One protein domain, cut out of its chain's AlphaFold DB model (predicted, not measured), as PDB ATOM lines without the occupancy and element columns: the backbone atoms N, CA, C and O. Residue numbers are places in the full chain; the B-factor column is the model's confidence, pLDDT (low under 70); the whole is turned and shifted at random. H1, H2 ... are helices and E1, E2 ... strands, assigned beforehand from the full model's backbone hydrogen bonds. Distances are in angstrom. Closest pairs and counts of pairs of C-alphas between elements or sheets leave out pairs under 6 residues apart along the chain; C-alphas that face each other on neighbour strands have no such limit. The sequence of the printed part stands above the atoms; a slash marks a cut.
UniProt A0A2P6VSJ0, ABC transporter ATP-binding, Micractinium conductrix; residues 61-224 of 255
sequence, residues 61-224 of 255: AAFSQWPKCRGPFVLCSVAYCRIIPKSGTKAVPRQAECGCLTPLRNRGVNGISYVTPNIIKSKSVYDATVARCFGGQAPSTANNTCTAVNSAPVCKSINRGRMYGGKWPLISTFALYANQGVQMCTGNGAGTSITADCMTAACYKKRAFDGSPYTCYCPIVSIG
ATOM      1  N   ALA A  61     -27.206 -51.792  26.337       42.50
ATOM      2  CA  ALA A  61     -25.997 -50.984  26.166       42.50
ATOM      3  C   ALA A  61     -26.217 -49.749  25.259       42.50
ATOM      4  O   ALA A  61     -25.573 -48.719  25.452       42.50
ATOM      5  N   ALA A  62     -27.201 -49.814  24.352       52.69
ATOM      6  CA  ALA A  62     -27.663 -48.726  23.493       52.69
ATOM      7  C   ALA A  62     -28.070 -47.429  24.232       52.69
ATOM      8  O   ALA A  62     -27.866 -46.344  23.693       52.69
ATOM      9  N   PHE A  63     -28.589 -47.482  25.469       55.69
ATOM     10  CA  PHE A  63     -28.975 -46.262  26.203       55.69
ATOM     11  C   PHE A  63     -27.773 -45.419  26.648       55.69
ATOM     12  O   PHE A  63     -27.884 -44.197  26.773       55.69
ATOM     13  N   SER A  64     -26.612 -46.048  26.856       59.94
ATOM     14  CA  SER A  64     -25.381 -45.338  27.232       59.94
ATOM     15  C   SER A  64     -24.912 -44.357  26.148       59.94
ATOM     16  O   SER A  64     -24.250 -43.366  26.457       59.94
ATOM     17  N   GLN A  65     -25.336 -44.580  24.900       67.81
ATOM     18  CA  GLN A  65     -25.040 -43.742  23.743       67.81
ATOM     19  C   GLN A  65     -26.019 -42.574  23.575       67.81
ATOM     20  O   GLN A  65     -25.936 -41.855  22.586       67.81
ATOM     21  N   TRP A  66     -26.968 -42.354  24.489       80.50
ATOM     22  CA  TRP A  66     -27.951 -41.275  24.352       80.50
ATOM     23  C   TRP A  66     -27.686 -40.121  25.321       80.50
ATOM     24  O   TRP A  66     -27.271 -40.349  26.462       80.50
ATOM     25  N   PRO A  67     -27.961 -38.870  24.909       85.69
ATOM     26  CA  PRO A  67     -27.916 -37.728  25.802       85.69
ATOM     27  C   PRO A  67     -28.734 -37.937  27.074       85.69
ATOM     28  O   PRO A  67     -29.898 -38.342  27.026       85.69
ATOM     29  N   LYS A  68     -28.130 -37.602  28.214       86.12
ATOM     30  CA  LYS A  68     -28.784 -37.608  29.525       86.12
ATOM     31  C   LYS A  68     -29.332 -36.216  29.805       86.12
ATOM     32  O   LYS A  68     -28.562 -35.266  29.927       86.12
ATOM     33  N   CYS A  69     -30.640 -36.079  29.954       83.19
ATOM     34  CA  CYS A  69     -31.293 -34.817  30.285       83.19
ATOM     35  C   CYS A  69     -32.022 -34.917  31.625       83.19
ATOM     36  O   CYS A  69     -32.564 -35.959  31.975       83.19
ATOM     37  N   ARG A  70     -32.083 -33.811  32.362       84.06
ATOM     38  CA  ARG A  70     -32.947 -33.629  33.529       84.06
ATOM     39  C   ARG A  70     -33.882 -32.474  33.262       84.06
ATOM     40  O   ARG A  70     -33.391 -31.360  33.126       84.06
ATOM     41  N   GLY A  71     -35.184 -32.738  33.283       77.50
ATOM     42  CA  GLY A  71     -36.227 -31.760  32.988       77.50
ATOM     43  C   GLY A  71     -37.627 -32.294  33.300       77.50
ATOM     44  O   GLY A  71     -37.752 -33.263  34.048       77.50
ATOM     45  N   PRO A  72     -38.685 -31.668  32.765       78.00
ATOM     46  CA  PRO A  72     -40.050 -32.135  32.954       78.00
ATOM     47  C   PRO A  72     -40.384 -33.246  31.943       78.00
ATOM     48  O   PRO A  72     -40.464 -33.009  30.737       78.00
ATOM     49  N   PHE A  73     -40.572 -34.470  32.435       80.25
ATOM     50  CA  PHE A  73     -40.892 -35.640  31.613       80.25
ATOM     51  C   PHE A  73     -42.009 -36.490  32.215       80.25
ATOM     52  O   PHE A  73     -42.359 -36.342  33.386       80.25
ATOM     53  N   VAL A  74     -42.556 -37.384  31.394       80.81
ATOM     54  CA  VAL A  74     -43.547 -38.397  31.773       80.81
ATOM     55  C   VAL A  74     -43.105 -39.781  31.305       80.81
ATOM     56  O   VAL A  74     -42.367 -39.906  30.333       80.81
ATOM     57  N   LEU A  75     -43.535 -40.825  32.000       78.19
ATOM     58  CA  LEU A  75     -43.194 -42.215  31.733       78.19
ATOM     59  C   LEU A  75     -44.282 -42.845  30.859       78.19
ATOM     60  O   LEU A  75     -45.432 -42.937  31.286       78.19
ATOM     61  N   CYS A  76     -43.925 -43.284  29.649       74.06
ATOM     62  CA  CYS A  76     -44.882 -43.807  28.654       74.06
ATOM     63  C   CYS A  76     -44.566 -45.217  28.146       74.06
ATOM     64  O   CYS A  76     -45.253 -45.729  27.272       74.06
ATOM     65  N   SER A  77     -43.509 -45.842  28.648       58.34
ATOM     66  CA  SER A  77     -42.979 -47.097  28.109       58.34
ATOM     67  C   SER A  77     -43.918 -48.294  28.227       58.34
ATOM     68  O   SER A  77     -43.918 -49.154  27.358       58.34
ATOM     69  N   VAL A  78     -44.765 -48.299  29.258       52.81
ATOM     70  CA  VAL A  78     -45.801 -49.320  29.506       52.81
ATOM     71  C   VAL A  78     -47.213 -48.746  29.385       52.81
ATOM     72  O   VAL A  78     -48.168 -49.287  29.933       52.81
ATOM     73  N   ALA A  79     -47.322 -47.594  28.722       60.28
ATOM     74  CA  ALA A  79     -48.582 -46.913  28.508       60.28
ATOM     75  C   ALA A  79     -49.500 -47.745  27.618       60.28
ATOM     76  O   ALA A  79     -49.074 -48.204  26.557       60.28
ATOM     77  N   TYR A  80     -50.784 -47.800  27.971       64.38
ATOM     78  CA  TYR A  80     -51.786 -48.235  27.013       64.38
ATOM     79  C   TYR A  80     -51.821 -47.231  25.867       64.38
ATOM     80  O   TYR A  80     -52.114 -46.046  26.052       64.38
ATOM     81  N   CYS A  81     -51.502 -47.725  24.677       69.38
ATOM     82  CA  CYS A  81     -51.535 -46.963  23.447       69.38
ATOM     83  C   CYS A  81     -52.717 -47.417  22.592       69.38
ATOM     84  O   CYS A  81     -52.934 -48.614  22.399       69.38
ATOM     85  N   ARG A  82     -53.450 -46.462  22.023       69.19
ATOM     86  CA  ARG A  82     -54.413 -46.723  20.949       69.19
ATOM     87  C   ARG A  82     -53.956 -46.046  19.671       69.19
ATOM     88  O   ARG A  82     -53.477 -44.913  19.691       69.19
ATOM     89  N   ILE A  83     -54.124 -46.728  18.545       70.50
ATOM     90  CA  ILE A  83     -53.882 -46.124  17.236       70.50
ATOM     91  C   ILE A  83     -55.003 -45.123  16.973       70.50
ATOM     92  O   ILE A  83     -56.175 -45.493  16.996       70.50
ATOM     93  N   ILE A  84     -54.652 -43.871  16.685       68.62
ATOM     94  CA  ILE A  84     -55.618 -42.906  16.169       68.62
ATOM     95  C   ILE A  84     -55.666 -43.062  14.645       68.62
ATOM     96  O   ILE A  84     -54.654 -42.811  13.972       68.62
ATOM     97  N   PRO A  85     -56.810 -43.479  14.073       55.81
ATOM     98  CA  PRO A  85     -56.979 -43.492  12.632       55.81
ATOM     99  C   PRO A  85     -56.935 -42.062  12.085       55.81
ATOM    100  O   PRO A  85     -57.388 -41.103  12.706       55.81
ATOM    101  N   LYS A  86     -56.362 -41.919  10.895       60.69
ATOM    102  CA  LYS A  86     -56.271 -40.649  10.176       60.69
ATOM    103  C   LYS A  86     -57.666 -40.077   9.894       60.69
ATOM    104  O   LYS A  86     -58.498 -40.783   9.333       60.69
ATOM    105  N   SER A  87     -57.863 -38.776  10.117       45.88
ATOM    106  CA  SER A  87     -58.933 -38.031   9.444       45.88
ATOM    107  C   SER A  87     -58.430 -37.482   8.100       45.88
ATOM    108  O   SER A  87     -57.510 -36.666   8.054       45.88
ATOM    109  N   GLY A  88     -59.032 -37.916   6.996       45.12
ATOM    110  CA  GLY A  88     -59.184 -37.092   5.789       45.12
ATOM    111  C   GLY A  88     -58.085 -37.026   4.713       45.12
ATOM    112  O   GLY A  88     -58.456 -36.770   3.577       45.12
ATOM    113  N   THR A  89     -56.780 -37.251   4.937       39.22
ATOM    114  CA  THR A  89     -55.787 -37.011   3.843       39.22
ATOM    115  C   THR A  89     -54.584 -37.954   3.812       39.22
ATOM    116  O   THR A  89     -53.820 -38.042   4.765       39.22
ATOM    117  N   LYS A  90     -54.357 -38.643   2.682       39.38
ATOM    118  CA  LYS A  90     -53.420 -39.773   2.445       39.38
ATOM    119  C   LYS A  90     -51.932 -39.607   2.851       39.38
ATOM    120  O   LYS A  90     -51.247 -40.616   2.899       39.38
ATOM    121  N   ALA A  91     -51.462 -38.457   3.346       41.44
ATOM    122  CA  ALA A  91     -50.026 -38.202   3.570       41.44
ATOM    123  C   ALA A  91     -49.477 -38.198   5.026       41.44
ATOM    124  O   ALA A  91     -48.264 -38.241   5.193       41.44
ATOM    125  N   VAL A  92     -50.290 -38.167   6.094       39.06
ATOM    126  CA  VAL A  92     -49.751 -38.112   7.486       39.06
ATOM    127  C   VAL A  92     -49.602 -39.517   8.112       39.06
ATOM    128  O   VAL A  92     -50.537 -40.314   7.961       39.06
ATOM    129  N   PRO A  93     -48.481 -39.845   8.799       50.66
ATOM    130  CA  PRO A  93     -48.292 -41.139   9.459       50.66
ATOM    131  C   PRO A  93     -49.282 -41.347  10.610       50.66
ATOM    132  O   PRO A  93     -49.700 -40.396  11.274       50.66
ATOM    133  N   ARG A  94     -49.643 -42.612  10.853       64.44
ATOM    134  CA  ARG A  94     -50.479 -43.012  11.992       64.44
ATOM    135  C   ARG A  94     -49.778 -42.610  13.289       64.44
ATOM    136  O   ARG A  94     -48.580 -42.841  13.438       64.44
ATOM    137  N   GLN A  95     -50.523 -42.015  14.215       71.94
ATOM    138  CA  GLN A  95     -50.031 -41.707  15.555       71.94
ATOM    139  C   GLN A  95     -50.724 -42.616  16.562       71.94
ATOM    140  O   GLN A  95     -51.905 -42.934  16.416       71.94
ATOM    141  N   ALA A  96     -49.981 -43.024  17.579       74.56
ATOM    142  CA  ALA A  96     -50.539 -43.656  18.756       74.56
ATOM    143  C   ALA A  96     -50.767 -42.591  19.830       74.56
ATOM    144  O   ALA A  96     -49.888 -41.772  20.099       74.56
ATOM    145  N   GLU A  97     -51.949 -42.601  20.429       77.81
ATOM    146  CA  GLU A  97     -52.227 -41.879  21.666       77.81
ATOM    147  C   GLU A  97     -51.941 -42.807  22.834       77.81
ATOM    148  O   GLU A  97     -52.504 -43.897  22.880       77.81
ATOM    149  N   CYS A  98     -51.089 -42.376  23.759       77.12
ATOM    150  CA  CYS A  98     -50.648 -43.185  24.891       77.12
ATOM    151  C   CYS A  98     -50.847 -42.437  26.216       77.12
ATOM    152  O   CYS A  98     -50.593 -41.228  26.292       77.12
ATOM    153  N   GLY A  99     -51.299 -43.152  27.249       78.44
ATOM    154  CA  GLY A  99     -51.487 -42.625  28.604       78.44
ATOM    155  C   GLY A  99     -50.232 -42.730  29.472       78.44
ATOM    156  O   GLY A  99     -49.638 -43.792  29.581       78.44
ATOM    157  N   CYS A 100     -49.800 -41.632  30.095       79.75
ATOM    158  CA  CYS A 100     -48.510 -41.574  30.790       79.75
ATOM    159  C   CYS A 100     -48.605 -41.020  32.212       79.75
ATOM    160  O   CYS A 100     -49.531 -40.282  32.557       79.75
ATOM    161  N   LEU A 101     -47.590 -41.330  33.024       78.12
ATOM    162  CA  LEU A 101     -47.469 -40.886  34.417       78.12
ATOM    163  C   LEU A 101     -46.301 -39.925  34.616       78.12
ATOM    164  O   LEU A 101     -45.298 -40.000  33.914       78.12
ATOM    165  N   THR A 102     -46.354 -39.073  35.635       75.38
ATOM    166  CA  THR A 102     -45.151 -38.366  36.091       75.38
ATOM    167  C   THR A 102     -44.204 -39.299  36.844       75.38
ATOM    168  O   THR A 102     -44.662 -40.108  37.655       75.38
ATOM    169  N   PRO A 103     -42.884 -39.146  36.665       67.38
ATOM    170  CA  PRO A 103     -41.900 -39.778  37.532       67.38
ATOM    171  C   PRO A 103     -42.086 -39.300  38.978       67.38
ATOM    172  O   PRO A 103     -42.145 -38.100  39.254       67.38
ATOM    173  N   LEU A 104     -42.155 -40.233  39.922       62.81
ATOM    174  CA  LEU A 104     -42.230 -39.914  41.343       62.81
ATOM    175  C   LEU A 104     -40.807 -39.764  41.906       62.81
ATOM    176  O   LEU A 104     -40.067 -40.743  42.000       62.81
ATOM    177  N   ARG A 105     -40.415 -38.536  42.295       56.31
ATOM    178  CA  ARG A 105     -39.075 -38.237  42.858       56.31
ATOM    179  C   ARG A 105     -38.737 -39.097  44.082       56.31
ATOM    180  O   ARG A 105     -37.597 -39.512  44.241       56.31
ATOM    181  N   ASN A 106     -39.730 -39.391  44.919       49.94
ATOM    182  CA  ASN A 106     -39.614 -40.232  46.115       49.94
ATOM    183  C   ASN A 106     -39.523 -41.742  45.814       49.94
ATOM    184  O   ASN A 106     -39.426 -42.538  46.739       49.94
ATOM    185  N   ARG A 107     -39.564 -42.153  44.541       51.41
ATOM    186  CA  ARG A 107     -39.496 -43.559  44.108       51.41
ATOM    187  C   ARG A 107     -38.264 -43.859  43.245       51.41
ATOM    188  O   ARG A 107     -38.304 -44.746  42.394       51.41
ATOM    189  N   GLY A 108     -37.182 -43.101  43.429       45.25
ATOM    190  CA  GLY A 108     -35.874 -43.395  42.831       45.25
ATOM    191  C   GLY A 108     -35.694 -42.985  41.365       45.25
ATOM    192  O   GLY A 108     -34.587 -43.095  40.846       45.25
ATOM    193  N   VAL A 109     -36.716 -42.438  40.691       55.94
ATOM    194  CA  VAL A 109     -36.508 -41.773  39.393       55.94
ATOM    195  C   VAL A 109     -35.958 -40.376  39.663       55.94
ATOM    196  O   VAL A 109     -36.679 -39.411  39.913       55.94
ATOM    197  N   ASN A 110     -34.630 -40.292  39.627       54.09
ATOM    198  CA  ASN A 110     -33.783 -39.139  39.965       54.09
ATOM    199  C   ASN A 110     -33.912 -37.928  39.006       54.09
ATOM    200  O   ASN A 110     -33.033 -37.060  38.948       54.09
ATOM    201  N   GLY A 111     -35.003 -37.840  38.243       63.50
ATOM    202  CA  GLY A 111     -35.199 -36.752  37.298       63.50
ATOM    203  C   GLY A 111     -34.293 -36.847  36.066       63.50
ATOM    204  O   GLY A 111     -34.235 -35.871  35.333       63.50
ATOM    205  N   ILE A 112     -33.542 -37.933  35.849       74.69
ATOM    206  CA  ILE A 112     -32.685 -38.096  34.668       74.69
ATOM    207  C   ILE A 112     -33.387 -39.009  33.662       74.69
ATOM    208  O   ILE A 112     -33.907 -40.066  33.999       74.69
ATOM    209  N   SER A 113     -33.389 -38.571  32.414       74.69
ATOM    210  CA  SER A 113     -33.979 -39.220  31.258       74.69
ATOM    211  C   SER A 113     -32.901 -39.368  30.199       74.69
ATOM    212  O   SER A 113     -32.188 -38.406  29.910       74.69
ATOM    213  N   TYR A 114     -32.823 -40.526  29.559       77.62
ATOM    214  CA  TYR A 114     -32.142 -40.614  28.270       77.62
ATOM    215  C   TYR A 114     -33.023 -39.951  27.210       77.62
ATOM    216  O   TYR A 114     -34.236 -39.857  27.383       77.62
ATOM    217  N   VAL A 115     -32.439 -39.426  26.144       77.12
ATOM    218  CA  VAL A 115     -33.191 -38.799  25.053       77.12
ATOM    219  C   VAL A 115     -32.694 -39.397  23.760       77.12
ATOM    220  O   VAL A 115     -31.548 -39.160  23.389       77.12
ATOM    221  N   THR A 116     -33.539 -40.157  23.060       76.56
ATOM    222  CA  THR A 116     -33.145 -40.615  21.725       76.56
ATOM    223  C   THR A 116     -33.249 -39.453  20.739       76.56
ATOM    224  O   THR A 116     -34.318 -38.834  20.627       76.56
ATOM    225  N   PRO A 117     -32.157 -39.105  20.037       71.38
ATOM    226  CA  PRO A 117     -32.177 -37.959  19.144       71.38
ATOM    227  C   PRO A 117     -33.004 -38.203  17.875       71.38
ATOM    228  O   PRO A 117     -33.560 -37.253  17.331       71.38
ATOM    229  N   ASN A 118     -33.153 -39.457  17.433       68.81
ATOM    230  CA  ASN A 118     -33.756 -39.812  16.136       68.81
ATOM    231  C   ASN A 118     -35.220 -39.376  15.966       68.81
ATOM    232  O   ASN A 118     -35.717 -39.252  14.850       68.81
ATOM    233  N   ILE A 119     -35.900 -39.076  17.066       65.38
ATOM    234  CA  ILE A 119     -37.320 -38.704  17.106       65.38
ATOM    235  C   ILE A 119     -37.545 -37.268  17.606       65.38
ATOM    236  O   ILE A 119     -38.676 -36.840  17.879       65.38
ATOM    237  N   ILE A 120     -36.471 -36.476  17.703       74.00
ATOM    238  CA  ILE A 120     -36.571 -35.029  17.879       74.00
ATOM    239  C   ILE A 120     -37.215 -34.447  16.609       74.00
ATOM    240  O   ILE A 120     -36.564 -34.203  15.599       74.00
ATOM    241  N   LYS A 121     -38.525 -34.186  16.661       69.69
ATOM    242  CA  LYS A 121     -39.284 -33.586  15.543       69.69
ATOM    243  C   LYS A 121     -38.844 -32.156  15.200       69.69
ATOM    244  O   LYS A 121     -39.029 -31.722  14.068       69.69
ATOM    245  N   SER A 122     -38.296 -31.399  16.156       76.38
ATOM    246  CA  SER A 122     -37.760 -30.063  15.863       76.38
ATOM    247  C   SER A 122     -36.433 -30.200  15.121       76.38
ATOM    248  O   SER A 122     -35.424 -30.549  15.729       76.38
ATOM    249  N   LYS A 123     -36.436 -29.905  13.815       81.12
ATOM    250  CA  LYS A 123     -35.247 -30.047  12.965       81.12
ATOM    251  C   LYS A 123     -34.051 -29.257  13.508       81.12
ATOM    252  O   LYS A 123     -32.974 -29.816  13.616       81.12
ATOM    253  N   SER A 124     -34.249 -28.010  13.938       86.06
ATOM    254  CA  SER A 124     -33.164 -27.184  14.487       86.06
ATOM    255  C   SER A 124     -32.567 -27.755  15.777       86.06
ATOM    256  O   SER A 124     -31.352 -27.743  15.954       86.06
ATOM    257  N   VAL A 125     -33.399 -28.298  16.673       86.19
ATOM    258  CA  VAL A 125     -32.922 -28.952  17.903       86.19
ATOM    259  C   VAL A 125     -32.211 -30.269  17.582       86.19
ATOM    260  O   VAL A 125     -31.196 -30.570  18.209       86.19
ATOM    261  N   TYR A 126     -32.721 -31.031  16.611       85.62
ATOM    262  CA  TYR A 126     -32.090 -32.252  16.113       85.62
ATOM    263  C   TYR A 126     -30.708 -31.954  15.529       85.62
ATOM    264  O   TYR A 126     -29.723 -32.473  16.041       85.62
ATOM    265  N   ASP A 127     -30.629 -31.064  14.536       87.88
ATOM    266  CA  ASP A 127     -29.389 -30.710  13.841       87.88
ATOM    267  C   ASP A 127     -28.335 -30.199  14.837       87.88
ATOM    268  O   ASP A 127     -27.197 -30.662  14.831       87.88
ATOM    269  N   ALA A 128     -28.721 -29.308  15.763       91.12
ATOM    270  CA  ALA A 128     -27.817 -28.803  16.795       91.12
ATOM    271  C   ALA A 128     -27.315 -29.917  17.728       91.12
ATOM    272  O   ALA A 128     -26.150 -29.926  18.122       91.12
ATOM    273  N   THR A 129     -28.185 -30.864  18.088       89.88
ATOM    274  CA  THR A 129     -27.818 -32.004  18.941       89.88
ATOM    275  C   THR A 129     -26.887 -32.964  18.212       89.88
ATOM    276  O   THR A 129     -25.897 -33.392  18.794       89.88
ATOM    277  N   VAL A 130     -27.156 -33.258  16.941       89.06
ATOM    278  CA  VAL A 130     -26.313 -34.100  16.084       89.06
ATOM    279  C   VAL A 130     -24.934 -33.479  15.882       89.06
ATOM    280  O   VAL A 130     -23.923 -34.133  16.124       89.06
ATOM    281  N   ALA A 131     -24.876 -32.195  15.536       92.44
ATOM    282  CA  ALA A 131     -23.615 -31.481  15.373       92.44
ATOM    283  C   ALA A 131     -22.780 -31.494  16.665       92.44
ATOM    284  O   ALA A 131     -21.588 -31.783  16.633       92.44
ATOM    285  N   ARG A 132     -23.411 -31.224  17.817       93.38
ATOM    286  CA  ARG A 132     -22.709 -31.105  19.103       93.38
ATOM    287  C   ARG A 132     -22.297 -32.446  19.705       93.38
ATOM    288  O   ARG A 132     -21.199 -32.544  20.237       93.38
ATOM    289  N   CYS A 133     -23.195 -33.426  19.691       91.06
ATOM    290  CA  CYS A 133     -23.050 -34.655  20.472       91.06
ATOM    291  C   CYS A 133     -22.643 -35.868  19.632       91.06
ATOM    292  O   CYS A 133     -22.203 -36.859  20.198       91.06
ATOM    293  N   PHE A 134     -22.787 -35.792  18.308       88.00
ATOM    294  CA  PHE A 134     -22.532 -36.901  17.383       88.00
ATOM    295  C   PHE A 134     -21.601 -36.497  16.229       88.00
ATOM    296  O   PHE A 134     -21.508 -37.202  15.231       88.00
ATOM    297  N   GLY A 135     -20.935 -35.338  16.321       88.38
ATOM    298  CA  GLY A 135     -19.982 -34.877  15.306       88.38
ATOM    299  C   GLY A 135     -20.594 -34.656  13.919       88.38
ATOM    300  O   GLY A 135     -19.903 -34.792  12.917       88.38
ATOM    301  N   GLY A 136     -21.899 -34.371  13.841       86.12
ATOM    302  CA  GLY A 136     -22.609 -34.219  12.565       86.12
ATOM    303  C   GLY A 136     -23.058 -35.537  11.923       86.12
ATOM    304  O   GLY A 136     -23.755 -35.508  10.912       86.12
ATOM    305  N   GLN A 137     -22.705 -36.682  12.508       83.81
ATOM    306  CA  GLN A 137     -23.088 -38.000  12.013       83.81
ATOM    307  C   GLN A 137     -24.438 -38.451  12.577       83.81
ATOM    308  O   GLN A 137     -24.902 -37.973  13.615       83.81
ATOM    309  N   ALA A 138     -25.080 -39.404  11.897       76.62
ATOM    310  CA  ALA A 138     -26.344 -39.957  12.357       76.62
ATOM    311  C   ALA A 138     -26.191 -40.565  13.772       76.62
ATOM    312  O   ALA A 138     -25.248 -41.324  14.015       76.62
ATOM    313  N   PRO A 139     -27.128 -40.308  14.706       74.50
ATOM    314  CA  PRO A 139     -27.080 -40.868  16.062       74.50
ATOM    315  C   PRO A 139     -27.079 -42.401  16.122       74.50
ATOM    316  O   PRO A 139     -26.765 -42.976  17.156       74.50
ATOM    317  N   SER A 140     -27.464 -43.068  15.033       67.19
ATOM    318  CA  SER A 140     -27.435 -44.526  14.886       67.19
ATOM    319  C   SER A 140     -26.048 -45.094  14.574       67.19
ATOM    320  O   SER A 140     -25.872 -46.306  14.656       67.19
ATOM    321  N   THR A 141     -25.082 -44.254  14.196       66.94
ATOM    322  CA  THR A 141     -23.752 -44.680  13.730       66.94
ATOM    323  C   THR A 141     -22.600 -44.052  14.510       66.94
ATOM    324  O   THR A 141     -21.452 -44.414  14.274       66.94
ATOM    325  N   ALA A 142     -22.876 -43.107  15.411       75.25
ATOM    326  CA  ALA A 142     -21.860 -42.339  16.123       75.25
ATOM    327  C   ALA A 142     -22.025 -42.426  17.642       75.25
ATOM    328  O   ALA A 142     -23.136 -42.470  18.171       75.25
ATOM    329  N   ASN A 143     -20.896 -42.401  18.350       81.50
ATOM    330  CA  ASN A 143     -20.887 -42.360  19.806       81.50
ATOM    331  C   ASN A 143     -21.271 -40.966  20.309       81.50
ATOM    332  O   ASN A 143     -20.772 -39.953  19.821       81.50
ATOM    333  N   ASN A 144     -22.120 -40.924  21.333       84.19
ATOM    334  CA  ASN A 144     -22.479 -39.679  21.998       84.19
ATOM    335  C   ASN A 144     -21.321 -39.141  22.846       84.19
ATOM    336  O   ASN A 144     -20.923 -39.756  23.835       84.19
ATOM    337  N   THR A 145     -20.845 -37.945  22.511       90.31
ATOM    338  CA  THR A 145     -19.808 -37.221  23.263       90.31
ATOM    339  C   THR A 145     -20.380 -36.357  24.392       90.31
ATOM    340  O   THR A 145     -19.660 -35.961  25.308       90.31
ATOM    341  N   CYS A 146     -21.690 -36.096  24.392       90.38
ATOM    342  CA  CYS A 146     -22.403 -35.387  25.455       90.38
ATOM    343  C   CYS A 146     -22.723 -36.341  26.623       90.38
ATOM    344  O   CYS A 146     -23.866 -36.774  26.807       90.38
ATOM    345  N   THR A 147     -21.702 -36.696  27.409       85.88
ATOM    346  CA  THR A 147     -21.793 -37.690  28.501       85.88
ATOM    347  C   THR A 147     -22.338 -37.123  29.815       85.88
ATOM    348  O   THR A 147     -22.951 -37.854  30.602       85.88
ATOM    349  N   ALA A 148     -22.154 -35.820  30.049       87.38
ATOM    350  CA  ALA A 148     -22.646 -35.131  31.237       87.38
ATOM    351  C   ALA A 148     -24.156 -34.853  31.142       87.38
ATOM    352  O   ALA A 148     -24.685 -34.550  30.068       87.38
ATOM    353  N   VAL A 149     -24.860 -34.910  32.277       86.31
ATOM    354  CA  VAL A 149     -26.296 -34.588  32.338       86.31
ATOM    355  C   VAL A 149     -26.527 -33.144  31.883       86.31
ATOM    356  O   VAL A 149     -25.810 -32.238  32.296       86.31
ATOM    357  N   ASN A 150     -27.548 -32.923  31.054       89.75
ATOM    358  CA  ASN A 150     -27.925 -31.629  30.477       89.75
ATOM    359  C   ASN A 150     -26.898 -30.984  29.528       89.75
ATOM    360  O   ASN A 150     -27.101 -29.843  29.118       89.75
ATOM    361  N   SER A 151     -25.844 -31.699  29.123       91.12
ATOM    362  CA  SER A 151     -24.822 -31.167  28.204       91.12
ATOM    363  C   SER A 151     -25.290 -31.037  26.750       91.12
ATOM    364  O   SER A 151     -24.765 -30.211  26.002       91.12
ATOM    365  N   ALA A 152     -26.289 -31.822  26.337       92.00
ATOM    366  CA  ALA A 152     -26.775 -31.813  24.964       92.00
ATOM    367  C   ALA A 152     -27.746 -30.647  24.684       92.00
ATOM    368  O   ALA A 152     -28.587 -30.326  25.532       92.00
ATOM    369  N   PRO A 153     -27.732 -30.061  23.469       92.00
ATOM    370  CA  PRO A 153     -28.655 -28.992  23.082       92.00
ATOM    371  C   PRO A 153     -30.138 -29.341  23.258       92.00
ATOM    372  O   PRO A 153     -30.915 -28.503  23.722       92.00
ATOM    373  N   VAL A 154     -30.538 -30.587  22.976       87.25
ATOM    374  CA  VAL A 154     -31.910 -31.061  23.221       87.25
ATOM    375  C   VAL A 154     -32.344 -30.898  24.681       87.25
ATOM    376  O   VAL A 154     -33.487 -30.514  24.934       87.25
ATOM    377  N   CYS A 155     -31.438 -31.075  25.648       88.56
ATOM    378  CA  CYS A 155     -31.758 -30.914  27.065       88.56
ATOM    379  C   CYS A 155     -32.155 -29.470  27.398       88.56
ATOM    380  O   CYS A 155     -33.085 -29.240  28.168       88.56
ATOM    381  N   LYS A 156     -31.521 -28.475  26.763       88.69
ATOM    382  CA  LYS A 156     -31.887 -27.059  26.924       88.69
ATOM    383  C   LYS A 156     -33.307 -26.786  26.422       88.69
ATOM    384  O   LYS A 156     -34.042 -26.029  27.057       88.69
ATOM    385  N   SER A 157     -33.702 -27.409  25.313       85.19
ATOM    386  CA  SER A 157     -35.060 -27.302  24.766       85.19
ATOM    387  C   SER A 157     -36.100 -27.953  25.676       85.19
ATOM    388  O   SER A 157     -37.150 -27.354  25.915       85.19
ATOM    389  N   ILE A 158     -35.792 -29.130  26.230       82.25
ATOM    390  CA  ILE A 158     -36.641 -29.833  27.205       82.25
ATOM    391  C   ILE A 158     -36.837 -28.975  28.457       82.25
ATOM    392  O   ILE A 158     -37.966 -28.713  28.863       82.25
ATOM    393  N   ASN A 159     -35.749 -28.455  29.024       82.81
ATOM    394  CA  ASN A 159     -35.781 -27.721  30.293       82.81
ATOM    395  C   ASN A 159     -36.532 -26.397  30.201       82.81
ATOM    396  O   ASN A 159     -37.080 -25.923  31.190       82.81
ATOM    397  N   ARG A 160     -36.576 -25.803  29.007       81.94
ATOM    398  CA  ARG A 160     -37.319 -24.568  28.741       81.94
ATOM    399  C   ARG A 160     -38.775 -24.817  28.346       81.94
ATOM    400  O   ARG A 160     -39.465 -23.853  28.032       81.94
ATOM    401  N   GLY A 161     -39.220 -26.076  28.269       72.38
ATOM    402  CA  GLY A 161     -40.533 -26.428  27.721       72.38
ATOM    403  C   GLY A 161     -40.702 -25.990  26.263       72.38
ATOM    404  O   GLY A 161     -41.818 -25.794  25.803       72.38
ATOM    405  N   ARG A 162     -39.594 -25.786  25.536       73.44
ATOM    406  CA  ARG A 162     -39.573 -25.311  24.142       73.44
ATOM    407  C   ARG A 162     -39.385 -26.441  23.138       73.44
ATOM    408  O   ARG A 162     -39.208 -26.187  21.946       73.44
ATOM    409  N   MET A 163     -39.444 -27.689  23.598       69.62
ATOM    410  CA  MET A 163     -39.552 -28.830  22.696       69.62
ATOM    411  C   MET A 163     -40.771 -28.635  21.797       69.62
ATOM    412  O   MET A 163     -41.841 -28.230  22.251       69.62
ATOM    413  N   TYR A 164     -40.578 -28.857  20.498       68.62
ATOM    414  CA  TYR A 164     -41.636 -28.718  19.495       68.62
ATOM    415  C   TYR A 164     -42.272 -27.313  19.438       68.62
ATOM    416  O   TYR A 164     -43.484 -27.178  19.267       68.62
ATOM    417  N   GLY A 165     -41.458 -26.262  19.596       63.31
ATOM    418  CA  GLY A 165     -41.897 -24.872  19.431       63.31
ATOM    419  C   GLY A 165     -42.674 -24.300  20.621       63.31
ATOM    420  O   GLY A 165     -43.381 -23.317  20.457       63.31
ATOM    421  N   GLY A 166     -42.581 -24.911  21.810       64.00
ATOM    422  CA  GLY A 166     -43.249 -24.414  23.026       64.00
ATOM    423  C   GLY A 166     -44.694 -24.881  23.205       64.00
ATOM    424  O   GLY A 166     -45.279 -24.689  24.264       64.00
ATOM    425  N   LYS A 167     -45.261 -25.549  22.196       67.25
ATOM    426  CA  LYS A 167     -46.638 -26.065  22.226       67.25
ATOM    427  C   LYS A 167     -46.824 -27.250  23.190       67.25
ATOM    428  O   LYS A 167     -47.955 -27.587  23.533       67.25
ATOM    429  N   TRP A 168     -45.734 -27.885  23.619       69.00
ATOM    430  CA  TRP A 168     -45.760 -29.155  24.340       69.00
ATOM    431  C   TRP A 168     -44.932 -29.044  25.623       69.00
ATOM    432  O   TRP A 168     -43.704 -28.977  25.551       69.00
ATOM    433  N   PRO A 169     -45.580 -29.002  26.799       68.50
ATOM    434  CA  PRO A 169     -44.899 -28.713  28.059       68.50
ATOM    435  C   PRO A 169     -44.085 -29.895  28.599       68.50
ATOM    436  O   PRO A 169     -43.333 -29.723  29.556       68.50
ATOM    437  N   LEU A 170     -44.283 -31.093  28.044       76.75
ATOM    438  CA  LEU A 170     -43.716 -32.345  28.526       76.75
ATOM    439  C   LEU A 170     -43.220 -33.179  27.349       76.75
ATOM    440  O   LEU A 170     -43.807 -33.154  26.262       76.75
ATOM    441  N   ILE A 171     -42.174 -33.957  27.607       78.25
ATOM    442  CA  ILE A 171     -41.768 -35.054  26.736       78.25
ATOM    443  C   ILE A 171     -41.939 -36.385  27.454       78.25
ATOM    444  O   ILE A 171     -41.850 -36.464  28.682       78.25
ATOM    445  N   SER A 172     -42.167 -37.437  26.690       78.19
ATOM    446  CA  SER A 172     -42.151 -38.789  27.219       78.19
ATOM    447  C   SER A 172     -40.732 -39.333  27.325       78.19
ATOM    448  O   SER A 172     -39.828 -38.945  26.586       78.19
ATOM    449  N   THR A 173     -40.533 -40.242  28.266       73.00
ATOM    450  CA  THR A 173     -39.293 -40.989  28.439       73.00
ATOM    451  C   THR A 173     -39.551 -42.378  29.018       73.00
ATOM    452  O   THR A 173     -40.670 -42.701  29.435       73.00
ATOM    453  N   PHE A 174     -38.503 -43.194  29.046       64.38
ATOM    454  CA  PHE A 174     -38.428 -44.435  29.806       64.38
ATOM    455  C   PHE A 174     -37.888 -44.141  31.209       64.38
ATOM    456  O   PHE A 174     -37.069 -43.239  31.403       64.38
ATOM    457  N   ALA A 175     -38.320 -44.912  32.207       52.88
ATOM    458  CA  ALA A 175     -37.617 -44.904  33.485       52.88
ATOM    459  C   ALA A 175     -36.169 -45.381  33.256       52.88
ATOM    460  O   ALA A 175     -35.938 -46.220  32.392       52.88
ATOM    461  N   LEU A 176     -35.206 -44.894  34.050       48.97
ATOM    462  CA  LEU A 176     -33.784 -45.300  33.991       48.97
ATOM    463  C   LEU A 176     -33.544 -46.815  34.022       48.97
ATOM    464  O   LEU A 176     -32.468 -47.261  33.637       48.97
ATOM    465  N   TYR A 177     -34.535 -47.567  34.490       44.97
ATOM    466  CA  TYR A 177     -34.505 -49.013  34.644       44.97
ATOM    467  C   TYR A 177     -35.505 -49.726  33.730       44.97
ATOM    468  O   TYR A 177     -35.514 -50.942  33.695       44.97
ATOM    469  N   ALA A 178     -36.361 -49.016  32.988       42.06
ATOM    470  CA  ALA A 178     -37.356 -49.663  32.139       42.06
ATOM    471  C   ALA A 178     -36.709 -50.115  30.824       42.06
ATOM    472  O   ALA A 178     -36.589 -49.354  29.867       42.06
ATOM    473  N   ASN A 179     -36.317 -51.384  30.800       42.75
ATOM    474  CA  ASN A 179     -35.831 -52.093  29.619       42.75
ATOM    475  C   ASN A 179     -36.887 -52.388  28.575       42.75
ATOM    476  O   ASN A 179     -36.567 -52.713  27.431       42.75
ATOM    477  N   GLN A 180     -38.144 -52.357  28.984       41.69
ATOM    478  CA  GLN A 180     -39.222 -52.720  28.098       41.69
ATOM    479  C   GLN A 180     -39.629 -51.474  27.342       41.69
ATOM    480  O   GLN A 180     -40.096 -50.477  27.902       41.69
ATOM    481  N   GLY A 181     -39.317 -51.534  26.050       44.09
ATOM    482  CA  GLY A 181     -39.759 -50.555  25.096       44.09
ATOM    483  C   GLY A 181     -41.276 -50.518  25.024       44.09
ATOM    484  O   GLY A 181     -42.021 -51.171  25.749       44.09
ATOM    485  N   VAL A 182     -41.717 -49.678  24.120       48.03
ATOM    486  CA  VAL A 182     -43.093 -49.243  24.003       48.03
ATOM    487  C   VAL A 182     -44.044 -50.411  23.742       48.03
ATOM    488  O   VAL A 182     -43.754 -51.281  22.921       48.03
ATOM    489  N   GLN A 183     -45.192 -50.412  24.422       45.53
ATOM    490  CA  GLN A 183     -46.228 -51.423  24.236       45.53
ATOM    491  C   GLN A 183     -46.639 -51.538  22.757       45.53
ATOM    492  O   GLN A 183     -46.847 -50.542  22.058       45.53
ATOM    493  N   MET A 184     -46.759 -52.781  22.279       47.38
ATOM    494  CA  MET A 184     -47.211 -53.093  20.926       47.38
ATOM    495  C   MET A 184     -48.608 -52.522  20.675       47.38
ATOM    496  O   MET A 184     -49.553 -52.816  21.409       47.38
ATOM    497  N   CYS A 185     -48.762 -51.792  19.574       49.62
ATOM    498  CA  CYS A 185     -50.074 -51.535  19.001       49.62
ATOM    499  C   CYS A 185     -50.413 -52.777  18.170       49.62
ATOM    500  O   CYS A 185     -50.078 -52.821  16.991       49.62
ATOM    501  N   THR A 186     -50.949 -53.833  18.785       47.41
ATOM    502  CA  THR A 186     -51.192 -55.127  18.115       47.41
ATOM    503  C   THR A 186     -51.854 -54.953  16.747       47.41
ATOM    504  O   THR A 186     -52.994 -54.503  16.666       47.41
ATOM    505  N   GLY A 187     -51.135 -55.336  15.687       40.91
ATOM    506  CA  GLY A 187     -51.701 -55.697  14.394       40.91
ATOM    507  C   GLY A 187     -51.719 -57.219  14.309       40.91
ATOM    508  O   GLY A 187     -50.668 -57.853  14.390       40.91
ATOM    509  N   ASN A 188     -52.905 -57.813  14.222       41.41
ATOM    510  CA  ASN A 188     -53.061 -59.250  14.029       41.41
ATOM    511  C   ASN A 188     -52.728 -59.584  12.566       41.41
ATOM    512  O   ASN A 188     -53.592 -59.473  11.704       41.41
ATOM    513  N   GLY A 189     -51.482 -59.955  12.253       41.91
ATOM    514  CA  GLY A 189     -51.155 -60.434  10.906       41.91
ATOM    515  C   GLY A 189     -49.665 -60.589  10.605       41.91
ATOM    516  O   GLY A 189     -48.900 -59.640  10.721       41.91
ATOM    517  N   ALA A 190     -49.286 -61.808  10.210       42.59
ATOM    518  CA  ALA A 190     -48.082 -62.210   9.472       42.59
ATOM    519  C   ALA A 190     -46.807 -61.344   9.636       42.59
ATOM    520  O   ALA A 190     -46.508 -60.463   8.835       42.59
ATOM    521  N   GLY A 191     -45.989 -61.676  10.639       49.41
ATOM    522  CA  GLY A 191     -44.541 -61.420  10.615       49.41
ATOM    523  C   GLY A 191     -44.058 -59.977  10.806       49.41
ATOM    524  O   GLY A 191     -42.861 -59.790  10.965       49.41
ATOM    525  N   THR A 192     -44.927 -58.966  10.857       51.66
ATOM    526  CA  THR A 192     -44.523 -57.569  11.114       51.66
ATOM    527  C   THR A 192     -45.252 -57.039  12.342       51.66
ATOM    528  O   THR A 192     -46.479 -57.072  12.395       51.66
ATOM    529  N   SER A 193     -44.514 -56.546  13.340       56.41
ATOM    530  CA  SER A 193     -45.118 -55.934  14.530       56.41
ATOM    531  C   SER A 193     -45.200 -54.421  14.365       56.41
ATOM    532  O   SER A 193     -44.269 -53.785  13.872       56.41
ATOM    533  N   ILE A 194     -46.315 -53.832  14.792       63.28
ATOM    534  CA  ILE A 194     -46.498 -52.382  14.840       63.28
ATOM    535  C   ILE A 194     -46.281 -51.926  16.281       63.28
ATOM    536  O   ILE A 194     -46.904 -52.435  17.215       63.28
ATOM    537  N   THR A 195     -45.408 -50.942  16.467       63.41
ATOM    538  CA  THR A 195     -45.117 -50.370  17.786       63.41
ATOM    539  C   THR A 195     -45.267 -48.860  17.748       63.41
ATOM    540  O   THR A 195     -45.041 -48.226  16.718       63.41
ATOM    541  N   ALA A 196     -45.692 -48.271  18.860       69.06
ATOM    542  CA  ALA A 196     -45.515 -46.842  19.065       69.06
ATOM    543  C   ALA A 196     -44.043 -46.589  19.446       69.06
ATOM    544  O   ALA A 196     -43.469 -47.402  20.145       69.06
ATOM    545  N   ASP A 197     -43.407 -45.499  19.021       72.38
ATOM    546  CA  ASP A 197     -42.121 -45.052  19.583       72.38
ATOM    547  C   ASP A 197     -42.374 -43.795  20.417       72.38
ATOM    548  O   ASP A 197     -42.446 -42.675  19.913       72.38
ATOM    549  N   CYS A 198     -42.615 -44.002  21.709       73.88
ATOM    550  CA  CYS A 198     -42.911 -42.957  22.673       73.88
ATOM    551  C   CYS A 198     -41.672 -42.402  23.360       73.88
ATOM    552  O   CYS A 198     -41.828 -41.673  24.331       73.88
ATOM    553  N   MET A 199     -40.446 -42.711  22.954       74.56
ATOM    554  CA  MET A 199     -39.322 -41.984  23.543       74.56
ATOM    555  C   MET A 199     -39.418 -40.509  23.141       74.56
ATOM    556  O   MET A 199     -39.945 -40.215  22.080       74.56
ATOM    557  N   THR A 200     -38.990 -39.553  23.964       74.00
ATOM    558  CA  THR A 200     -38.924 -38.107  23.640       74.00
ATOM    559  C   THR A 200     -40.207 -37.473  23.044       74.00
ATOM    560  O   THR A 200     -40.182 -36.307  22.665       74.00
ATOM    561  N   ALA A 201     -41.332 -38.183  22.942       77.38
ATOM    562  CA  ALA A 201     -42.494 -37.791  22.164       77.38
ATOM    563  C   ALA A 201     -43.223 -36.630  22.834       77.38
ATOM    564  O   ALA A 201     -43.069 -36.348  24.021       77.38
ATOM    565  N   ALA A 202     -44.015 -35.922  22.038       77.75
ATOM    566  CA  ALA A 202     -44.715 -34.741  22.500       77.75
ATOM    567  C   ALA A 202     -45.887 -35.135  23.409       77.75
ATOM    568  O   ALA A 202     -46.735 -35.942  23.012       77.75
ATOM    569  N   CYS A 203     -45.939 -34.542  24.604       80.88
ATOM    570  CA  CYS A 203     -46.929 -34.863  25.623       80.88
ATOM    571  C   CYS A 203     -47.685 -33.628  26.111       80.88
ATOM    572  O   CYS A 203     -47.131 -32.532  26.236       80.88
ATOM    573  N   TYR A 204     -48.954 -33.832  26.445       81.62
ATOM    574  CA  TYR A 204     -49.835 -32.833  27.030       81.62
ATOM    575  C   TYR A 204     -50.128 -33.131  28.493       81.62
ATOM    576  O   TYR A 204     -50.268 -34.283  28.904       81.62
ATOM    577  N   LYS A 205     -50.354 -32.057  29.257       82.81
ATOM    578  CA  LYS A 205     -51.052 -32.099  30.549       82.81
ATOM    579  C   LYS A 205     -52.558 -32.252  30.325       82.81
ATOM    580  O   LYS A 205     -53.333 -31.350  30.621       82.81
ATOM    581  N   LYS A 206     -52.950 -33.364  29.712       83.56
ATOM    582  CA  LYS A 206     -54.333 -33.732  29.419       83.56
ATOM    583  C   LYS A 206     -54.523 -35.188  29.816       83.56
ATOM    584  O   LYS A 206     -53.618 -35.993  29.617       83.56
ATOM    585  N   ARG A 207     -55.700 -35.511  30.352       81.94
ATOM    586  CA  ARG A 207     -56.064 -36.891  30.663       81.94
ATOM    587  C   ARG A 207     -56.176 -37.711  29.370       81.94
ATOM    588  O   ARG A 207     -56.875 -37.289  28.449       81.94
ATOM    589  N   ALA A 208     -55.492 -38.850  29.314       78.81
ATOM    590  CA  ALA A 208     -55.558 -39.791  28.198       78.81
ATOM    591  C   ALA A 208     -56.822 -40.663  28.254       78.81
ATOM    592  O   ALA A 208     -57.557 -40.664  29.244       78.81
ATOM    593  N   PHE A 209     -57.069 -41.408  27.175       70.31
ATOM    594  CA  PHE A 209     -58.244 -42.272  27.018       70.31
ATOM    595  C   PHE A 209     -58.370 -43.378  28.080       70.31
ATOM    596  O   PHE A 209     -59.480 -43.812  28.371       70.31
ATOM    597  N   ASP A 210     -57.254 -43.829  28.650       66.75
ATOM    598  CA  ASP A 210     -57.183 -44.854  29.699       66.75
ATOM    599  C   ASP A 210     -57.379 -44.277  31.115       66.75
ATOM    600  O   ASP A 210     -57.438 -45.021  32.093       66.75
ATOM    601  N   GLY A 211     -57.497 -42.948  31.227       72.94
ATOM    602  CA  GLY A 211     -57.608 -42.212  32.481       72.94
ATOM    603  C   GLY A 211     -56.283 -41.663  33.014       72.94
ATOM    604  O   GLY A 211     -56.317 -40.925  34.005       72.94
ATOM    605  N   SER A 212     -55.147 -41.966  32.373       79.25
ATOM    606  CA  SER A 212     -53.823 -41.487  32.777       79.25
ATOM    607  C   SER A 212     -53.760 -39.954  32.764       79.25
ATOM    608  O   SER A 212     -54.372 -39.326  31.900       79.25
ATOM    609  N   PRO A 213     -53.027 -39.309  33.690       81.62
ATOM    610  CA  PRO A 213     -53.006 -37.850  33.834       81.62
ATOM    611  C   PRO A 213     -52.343 -37.103  32.666       81.62
ATOM    612  O   PRO A 213     -52.548 -35.895  32.531       81.62
ATOM    613  N   TYR A 214     -51.565 -37.801  31.837       84.81
ATOM    614  CA  TYR A 214     -50.873 -37.232  30.683       84.81
ATOM    615  C   TYR A 214     -51.155 -38.038  29.420       84.81
ATOM    616  O   TYR A 214     -51.253 -39.263  29.465       84.81
ATOM    617  N   THR A 215     -51.231 -37.345  28.287       84.25
ATOM    618  CA  THR A 215     -51.403 -37.943  26.959       84.25
ATOM    619  C   THR A 215     -50.194 -37.628  26.101       84.25
ATOM    620  O   THR A 215     -49.818 -36.459  25.986       84.25
ATOM    621  N   CYS A 216     -49.623 -38.633  25.448       81.06
ATOM    622  CA  CYS A 216     -48.537 -38.457  24.490       81.06
ATOM    623  C   CYS A 216     -48.931 -38.972  23.110       81.06
ATOM    624  O   CYS A 216     -49.666 -39.952  22.992       81.06
ATOM    625  N   TYR A 217     -48.429 -38.301  22.073       80.12
ATOM    626  CA  TYR A 217     -48.664 -38.671  20.677       80.12
ATOM    627  C   TYR A 217     -47.381 -39.209  20.059       80.12
ATOM    628  O   TYR A 217     -46.481 -38.454  19.660       80.12
ATOM    629  N   CYS A 218     -47.319 -40.531  19.985       77.00
ATOM    630  CA  CYS A 218     -46.137 -41.267  19.586       77.00
ATOM    631  C   CYS A 218     -46.217 -41.643  18.100       77.00
ATOM    632  O   CYS A 218     -47.282 -42.056  17.627       77.00
ATOM    633  N   PRO A 219     -45.132 -41.485  17.325       72.56
ATOM    634  CA  PRO A 219     -45.047 -42.072  15.993       72.56
ATOM    635  C   PRO A 219     -45.257 -43.586  16.054       72.56
ATOM    636  O   PRO A 219     -44.875 -44.232  17.024       72.56
ATOM    637  N   ILE A 220     -45.857 -44.143  15.007       71.44
ATOM    638  CA  ILE A 220     -45.979 -45.587  14.831       71.44
ATOM    639  C   ILE A 220     -44.887 -46.061  13.874       71.44
ATOM    640  O   ILE A 220     -44.678 -45.453  12.823       71.44
ATOM    641  N   VAL A 221     -44.210 -47.151  14.229       64.69
ATOM    642  CA  VAL A 221     -43.165 -47.783  13.424       64.69
ATOM    643  C   VAL A 221     -43.431 -49.276  13.265       64.69
ATOM    644  O   VAL A 221     -43.909 -49.946  14.184       64.69
ATOM    645  N   SER A 222     -43.118 -49.788  12.079       63.69
ATOM    646  CA  SER A 222     -43.126 -51.220  11.789       63.69
ATOM    647  C   SER A 222     -41.753 -51.799  12.096       63.69
ATOM    648  O   SER A 222     -40.739 -51.254  11.660       63.69
ATOM    649  N   ILE A 223     -41.726 -52.906  12.824       56.66
ATOM    650  CA  ILE A 223     -40.505 -53.647  13.138       56.66
ATOM    651  C   ILE A 223     -40.611 -55.073  12.613       56.66
ATOM    652  O   ILE A 223     -41.704 -55.636  12.507       56.66
ATOM    653  N   GLY A 224     -39.456 -55.623  12.241       53.09
ATOM    654  CA  GLY A 224     -39.355 -56.960  11.669       53.09
ATOM    655  C   GLY A 224     -39.859 -58.065  12.608       53.09
ATOM    656  O   GLY A 224     -40.097 -57.822  13.799       53.09
TER     657      GLY A 224
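Overview. This is residues 61 to 224 of the 255 residues of the protein "ABC transporter ATP-binding" of Micractinium conductrix (UniProt A0A2P6VSJ0). A strongly twisted, branched sheet of seven strands, with the long strand E9 pairing with three others, makes one side of the domain; a smaller part, made of the strand pair E1 and E5, helices H2 and H3 and the loop of residues 134 to 152, makes the other side, with E5 near E6 of the large sheet. H1 lies beside E5, H4 only grazes the large sheet near E6 and E8, and residues 87 to 92 stick out. The printed part has 164 residues with four named helices and nine named strands, which follow each other along the chain as H1, E1 to E5, H2 to H4 and E6 to E9; in the large sheet E2 and E6 are parallel neighbours and the other neighbour pairs are antiparallel, and E1 and E5 make a separate antiparallel pair. The class is mixed, helices and strands, with 67 residues, under half, in named elements. The whole is compact and rounded, with a radius of gyration of the C-alphas of 15.6 A and spans of 41 by 37 by 31 A.

Arrangement. H1, residues 61 to 65, touches no helix; its closest C-alphas with E5, residues 112 to 114, are those of Phe 63 and Tyr 114, 6.8 A apart. E5 is the antiparallel neighbour of E1, residues 68 to 70, with N 69 and O 113 within hydrogen-bond range at 2.8 A. E2, residues 73 to 75, is an edge strand, parallel to E6, residues 170 to 173, with N 74 and O 171 2.9 A apart. E3, residues 81 to 84, and E4, residues 95 to 100, form an antiparallel hairpin, with N 82 and O 97 2.9 A apart. H2, residues 123 to 133, touches H3, residues 153 to 159, at a steep tilt of 61 degrees, opposite ways, the closest C-alphas being those of Thr 129 and Pro 153, 5.2 A apart. The closest C-alphas of H3 and E1 are those of Cys 155 and Cys 69, 5.1 A apart. H3 is only just on the large sheet, with 5 pairs of C-alphas within 10 A, and only grazes it with residues 158 to 159. H4, residues 163 to 166, only grazes that sheet with residues 163 to 164, and is near H2. E8, residues 202 to 204, is antiparallel to E6, with N 203 and O 170 3.0 A apart. E9, residues 214 to 223, has three antiparallel neighbours in staggered pairing: E4 by N 98 and O 216, 2.9 A; E8, its hairpin partner, by N 204 and O 215, 2.8 A; and E7, residues 193 to 196, by N 195 and O 221, 2.9 A. E4 lies on one side of E9 and E8 on the other side. Every O i to N i+4 pair is within hydrogen-bond range in H2 and H3, against 0 of 1 in H1, where 2 of 2 O i to N i+3 pairs are; H4 is too short for an i+4 pair.

Along the chain. H1 begins at C-alpha 61, at (-25.997, -50.984, 26.166). E4 is 15.3 A from first to last C-alpha and H2 15.0 A, with C-alpha 123 at (-35.247, -30.047, 12.965). H3 is 10.2 A long, as is E7. E9 is the longest strand, 26.2 A, and ends at C-alpha 223, at (-40.505, -53.647, 13.138).

Size, cuts and confidence. The two C-alphas farthest apart are those of Lys 90 and Asn 106, 45.8 A. The printed part has no cut. The links E4 to E5, H2 to H3 and E6 to E7 are long. The mean pLDDT of the printed part is 70.1, and 71 residues are under 70, among them residues 84 to 94 and 174 to 196.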